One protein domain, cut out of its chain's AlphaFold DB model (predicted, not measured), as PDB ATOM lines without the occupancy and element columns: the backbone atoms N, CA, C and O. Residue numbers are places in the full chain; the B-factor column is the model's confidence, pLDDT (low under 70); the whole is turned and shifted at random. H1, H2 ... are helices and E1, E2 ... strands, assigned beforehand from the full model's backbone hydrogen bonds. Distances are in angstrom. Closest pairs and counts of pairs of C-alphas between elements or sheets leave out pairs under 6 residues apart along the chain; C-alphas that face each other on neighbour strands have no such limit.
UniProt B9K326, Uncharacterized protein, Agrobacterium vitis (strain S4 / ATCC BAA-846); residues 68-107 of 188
ATOM      1  N   TRP A  68     114.012 139.154 142.205       88.00
ATOM      2  CA  TRP A  68     113.097 138.642 143.218       88.00
ATOM      3  C   TRP A  68     112.186 139.761 143.718       88.00
ATOM      4  O   TRP A  68     112.649 140.881 143.940       88.00
ATOM      5  N   THR A  69     110.904 139.454 143.889       88.44
ATOM      6  CA  THR A  69     109.980 140.346 144.581       88.44
ATOM      7  C   THR A  69     110.356 140.483 146.053       88.44
ATOM      8  O   THR A  69     110.995 139.604 146.645       88.44
ATOM      9  N   ASP A  70     109.935 141.596 146.646       85.25
ATOM     10  CA  ASP A  70     109.950 141.756 148.093       85.25
ATOM     11  C   ASP A  70     108.867 140.844 148.713       85.25
ATOM     12  O   ASP A  70     107.700 140.955 148.306       85.25
ATOM     13  N   PRO A  71     109.217 139.941 149.655       82.94
ATOM     14  CA  PRO A  71     108.244 139.106 150.353       82.94
ATOM     15  C   PRO A  71     107.134 139.909 151.034       82.94
ATOM     16  O   PRO A  71     106.006 139.425 151.118       82.94
ATOM     17  N   GLU A  72     107.413 141.132 151.493       83.38
ATOM     18  CA  GLU A  72     106.415 141.987 152.145       83.38
ATOM     19  C   GLU A  72     105.318 142.430 151.166       83.38
ATOM     20  O   GLU A  72     104.151 142.541 151.538       83.38
ATOM     21  N   ASN A  73     105.669 142.583 149.887       79.50
ATOM     22  CA  ASN A  73     104.759 143.013 148.823       79.50
ATOM     23  C   ASN A  73     104.144 141.841 148.039       79.50
ATOM     24  O   ASN A  73     103.324 142.041 147.141       79.50
ATOM     25  N   SER A  74     104.542 140.605 148.351       84.50
ATOM     26  CA  SER A  74     104.157 139.397 147.620       84.50
ATOM     27  C   SER A  74     103.502 138.402 148.561       84.50
ATOM     28  O   SER A  74     104.145 137.490 149.065       84.50
ATOM     29  N   THR A  75     102.203 138.578 148.791       86.44
ATOM     30  CA  THR A  75     101.446 137.725 149.717       86.44
ATOM     31  C   THR A  75     100.307 136.992 149.024       86.44
ATOM     32  O   THR A  75      99.635 137.574 148.169       86.44
ATOM     33  N   ILE A  76     100.046 135.753 149.433       86.62
ATOM     34  CA  ILE A  76      98.870 134.979 149.025       86.62
ATOM     35  C   ILE A  76      98.006 134.650 150.244       86.62
ATOM     36  O   ILE A  76      98.504 134.512 151.356       86.62
ATOM     37  N   TYR A  77      96.691 134.566 150.039       85.50
ATOM     38  CA  TYR A  77      95.768 134.152 151.090       85.50
ATOM     39  C   TYR A  77      95.977 132.678 151.449       85.50
ATOM     40  O   TYR A  77      95.938 131.832 150.554       85.50
ATOM     41  N   ASN A  78      96.148 132.382 152.741       83.62
ATOM     42  CA  ASN A  78      96.268 131.017 153.235       83.62
ATOM     43  C   ASN A  78      94.947 130.567 153.893       83.62
ATOM     44  O   ASN A  78      94.683 130.912 155.049       83.62
ATOM     45  N   PRO A  79      94.111 129.765 153.205       78.50
ATOM     46  CA  PRO A  79      92.813 129.351 153.738       78.50
ATOM     47  C   PRO A  79      92.924 128.384 154.927       78.50
ATOM     48  O   PRO A  79      91.956 128.200 155.661       78.50
ATOM     49  N   ASN A  80      94.088 127.760 155.145       74.06
ATOM     50  CA  ASN A  80      94.259 126.784 156.222       74.06
ATOM     51  C   ASN A  80      94.277 127.440 157.609       74.06
ATOM     52  O   ASN A  80      93.985 126.775 158.601       74.06
ATOM     53  N   PHE A  81      94.599 128.734 157.695       66.69
ATOM     54  CA  PHE A  81      94.691 129.439 158.973       66.69
ATOM     55  C   PHE A  81      93.351 129.960 159.484       66.69
ATOM     56  O   PHE A  81      93.098 129.896 160.689       66.69
ATOM     57  N   GLU A  82      92.450 130.362 158.588       60.88
ATOM     58  CA  GLU A  82      91.085 130.759 158.950       60.88
ATOM     59  C   GLU A  82      90.334 129.601 159.638       60.88
ATOM     60  O   GLU A  82      89.598 129.809 160.603       60.88
ATOM     61  N   ALA A  83      90.613 128.363 159.215       61.50
ATOM     62  CA  ALA A  83      90.044 127.146 159.789       61.50
ATOM     63  C   ALA A  83      90.600 126.771 161.180       61.50
ATOM     64  O   ALA A  83      89.961 125.996 161.891       61.50
ATOM     65  N   VAL A  84      91.775 127.283 161.574       63.38
ATOM     66  CA  VAL A  84      92.484 126.864 162.806       63.38
ATOM     67  C   VAL A  84      92.573 127.980 163.849       63.38
ATOM     68  O   VAL A  84      92.517 127.699 165.044       63.38
ATOM     69  N   ARG A  85      92.728 129.240 163.427       64.31
ATOM     70  CA  ARG A  85      92.941 130.390 164.325       64.31
ATOM     71  C   ARG A  85      91.901 131.503 164.188       64.31
ATOM     72  O   ARG A  85      91.995 132.469 164.932       64.31
ATOM     73  N   HIS A  86      90.916 131.353 163.294       63.22
ATOM     74  CA  HIS A  86      89.870 132.349 163.017       63.22
ATOM     75  C   HIS A  86      90.392 133.738 162.612       63.22
ATOM     76  O   HIS A  86      89.676 134.724 162.746       63.22
ATOM     77  N   GLU A  87      91.614 133.815 162.083       64.94
ATOM     78  CA  GLU A  87      92.222 135.049 161.586       64.94
ATOM     79  C   GLU A  87      92.737 134.819 160.156       64.94
ATOM     80  O   GLU A  87      93.280 133.744 159.869       64.94
ATOM     81  N   PRO A  88      92.574 135.793 159.240       67.81
ATOM     82  CA  PRO A  88      93.084 135.690 157.882       67.81
ATOM     83  C   PRO A  88      94.612 135.835 157.884       67.81
ATOM     84  O   PRO A  88      95.145 136.941 157.944       67.81
ATOM     85  N   GLU A  89      95.326 134.716 157.788       81.69
ATOM     86  CA  GLU A  89      96.780 134.710 157.608       81.69
ATOM     87  C   GLU A  89      97.154 134.725 156.120       81.69
ATOM     88  O   GLU A  89      96.411 134.258 155.245       81.69
ATOM     89  N   ARG A  90      98.319 135.298 155.815       85.50
ATOM     90  CA  ARG A  90      98.852 135.382 154.457       85.50
ATOM     91  C   ARG A  90     100.260 134.813 154.399       85.50
ATOM     92  O   ARG A  90     101.104 135.179 155.208       85.50
ATOM     93  N   ASP A  91     100.518 133.983 153.395       86.25
ATOM     94  CA  ASP A  91     101.858 133.463 153.142       86.25
ATOM     95  C   ASP A  91     102.656 134.484 152.328       86.25
ATOM     96  O   ASP A  91     102.174 135.004 151.316       86.25
ATOM     97  N   HIS A  92     103.892 134.746 152.749       88.75
ATOM     98  CA  HIS A  92     104.838 135.585 152.019       88.75
ATOM     99  C   HIS A  92     105.598 134.760 150.979       88.75
ATOM    100  O   HIS A  92     106.140 133.695 151.275       88.75
ATOM    101  N   LEU A  93     105.675 135.273 149.755       85.56
ATOM    102  CA  LEU A  93     106.270 134.603 148.607       85.56
ATOM    103  C   LEU A  93     107.452 135.408 148.073       85.56
ATOM    104  O   LEU A  93     107.400 136.629 147.973       85.56
ATOM    105  N   ARG A  94     108.506 134.715 147.639       85.38
ATOM    106  CA  ARG A  94     109.567 135.306 146.812       85.38
ATOM    107  C   ARG A  94     109.380 134.814 145.393       85.38
ATOM    108  O   ARG A  94     109.587 133.637 145.114       85.38
ATOM    109  N   LEU A  95     108.964 135.708 144.506       86.94
ATOM    110  CA  LEU A  95     108.659 135.380 143.118       86.94
ATOM    111  C   LEU A  95     109.712 135.989 142.199       86.94
ATOM    112  O   LEU A  95     110.221 137.081 142.453       86.94
ATOM    113  N   ARG A  96     110.035 135.297 141.107       87.50
ATOM    114  CA  ARG A  96     110.786 135.914 140.011       87.50
ATOM    115  C   ARG A  96     109.851 136.884 139.298       87.50
ATOM    116  O   ARG A  96     108.736 136.515 138.944       87.50
ATOM    117  N   SER A  97     110.303 138.111 139.094       88.38
ATOM    118  CA  SER A  97     109.469 139.189 138.565       88.38
ATOM    119  C   SER A  97     110.255 140.124 137.666       88.38
ATOM    120  O   SER A  97     111.475 140.232 137.786       88.38
ATOM    121  N   TYR A  98     109.537 140.845 136.810       88.19
ATOM    122  CA  TYR A  98     110.081 142.002 136.112       88.19
ATOM    123  C   TYR A  98     109.832 143.255 136.956       88.19
ATOM    124  O   TYR A  98     108.712 143.494 137.405       88.19
ATOM    125  N   ASN A  99     110.882 144.032 137.198       87.56
ATOM    126  CA  ASN A  99     110.903 145.249 138.012       87.56
ATOM    127  C   ASN A  99     110.471 145.066 139.481       87.56
ATOM    128  O   ASN A  99     110.264 146.055 140.175       87.56
ATOM    129  N   GLY A 100     110.448 143.836 140.010       84.12
ATOM    130  CA  GLY A 100     110.034 143.574 141.398       84.12
ATOM    131  C   GLY A 100     108.519 143.444 141.568       84.12
ATOM    132  O   GLY A 100     108.030 143.427 142.694       84.12
ATOM    133  N   CYS A 101     107.783 143.366 140.458       84.88
ATOM    134  CA  CYS A 101     106.331 143.417 140.416       84.88
ATOM    135  C   CYS A 101     105.703 142.043 140.208       84.88
ATOM    136  O   CYS A 101     105.992 141.375 139.216       84.88
ATOM    137  N   THR A 102     104.758 141.663 141.068       83.12
ATOM    138  CA  THR A 102     104.076 140.355 141.024       83.12
ATOM    139  C   THR A 102     103.408 140.055 139.678       83.12
ATOM    140  O   THR A 102     103.448 138.922 139.212       83.12
ATOM    141  N   VAL A 103     102.822 141.067 139.030       81.88
ATOM    142  CA  VAL A 103     102.150 140.938 137.719       81.88
ATOM    143  C   VAL A 103     103.064 141.371 136.558       81.88
ATOM    144  O   VAL A 103     102.751 141.150 135.392       81.88
ATOM    145  N   GLY A 104     104.227 141.951 136.868       82.56
ATOM    146  CA  GLY A 104     105.072 142.657 135.905       82.56
ATOM    147  C   GLY A 104     104.496 144.020 135.480       82.56
ATOM    148  O   GLY A 104     103.334 144.329 135.758       82.56
ATOM    149  N   PRO A 105     105.311 144.873 134.838       84.69
ATOM    150  CA  PRO A 105     104.876 146.188 134.389       84.69
ATOM    151  C   PRO A 105     104.013 146.112 133.124       84.69
ATOM    152  O   PRO A 105     104.230 145.275 132.244       84.69
ATOM    153  N   LYS A 106     103.071 147.050 132.991       84.31
ATOM    154  CA  LYS A 106     102.308 147.244 131.753       84.31
ATOM    155  C   LYS A 106     103.184 147.956 130.720       84.31
ATOM    156  O   LYS A 106     103.610 149.080 130.955       84.31
ATOM    157  N   ILE A 107     103.422 147.319 129.576       82.56
ATOM    158  CA  ILE A 107     104.189 147.889 128.461       82.56
ATOM    159  C   ILE A 107     103.218 148.251 127.343       82.56
ATOM    160  O   ILE A 107     102.451 147.406 126.886       82.56
TER     161      ILE A 107
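This is residues 68 to 107 of the 188 residues of an uncharacterized protein of Agrobacterium vitis (strain S4 / ATCC BAA-846) (UniProt B9K326). A thin, drawn-out ribbon of chain: two short strands, E1 and E2, run side by side near the middle, a loop holding the small helix H1 makes one end, and E3 with the closing stretch of the printed part makes the other. The 40 printed residues hold one named helix and three named strands, in the order E1, H1, E2, E3. E1 and E2 form an antiparallel sheet, and the class is mixed, helices and strands, with 16 residues in named elements, under half of those printed. The whole is loose, with a radius of gyration of the C-alphas of 12.8 A, and its C-alphas span 41 by 16 by 11 A, a rod.

In the sheet, E1 is residues 75 to 77, 6.8 A long, beginning with C-alpha 75 at (101.446, 137.725, 149.717), and E2 is residues 90 to 92, 6.5 A long. H1 is residues 79 to 85, 10.6 A from first to last C-alpha. E3 is residues 96 to 98, 7.3 A long, and ends with C-alpha 98 at (110.081, 142.002, 136.112).

E1 and E2 are antiparallel neighbours, with 149 degrees between their directions. The C-alphas of Ile 76 and Asp 91 face each other at 5.3 A. N 76 and O 91 are within hydrogen-bond range at 2.9 A, as are N 91 and O 76 at 2.9 A. In H1, 1 of 3 O i to N i+4 pairs and 1 of 4 O i to N i+3 pairs are within hydrogen-bond range. E3 pairs with no named strand and is apart from E1, E2 and H1.

The two C-alphas farthest apart, those of Val 84 and Ile 107, are 41.9 A apart. The printed part has no cut, and the links E1 to H1, H1 to E2 and E2 to E3 are tight. Mean pLDDT of the printed part is 80.5; residues 81 to 88, of which 81 to 85 belong to H1, are under 70.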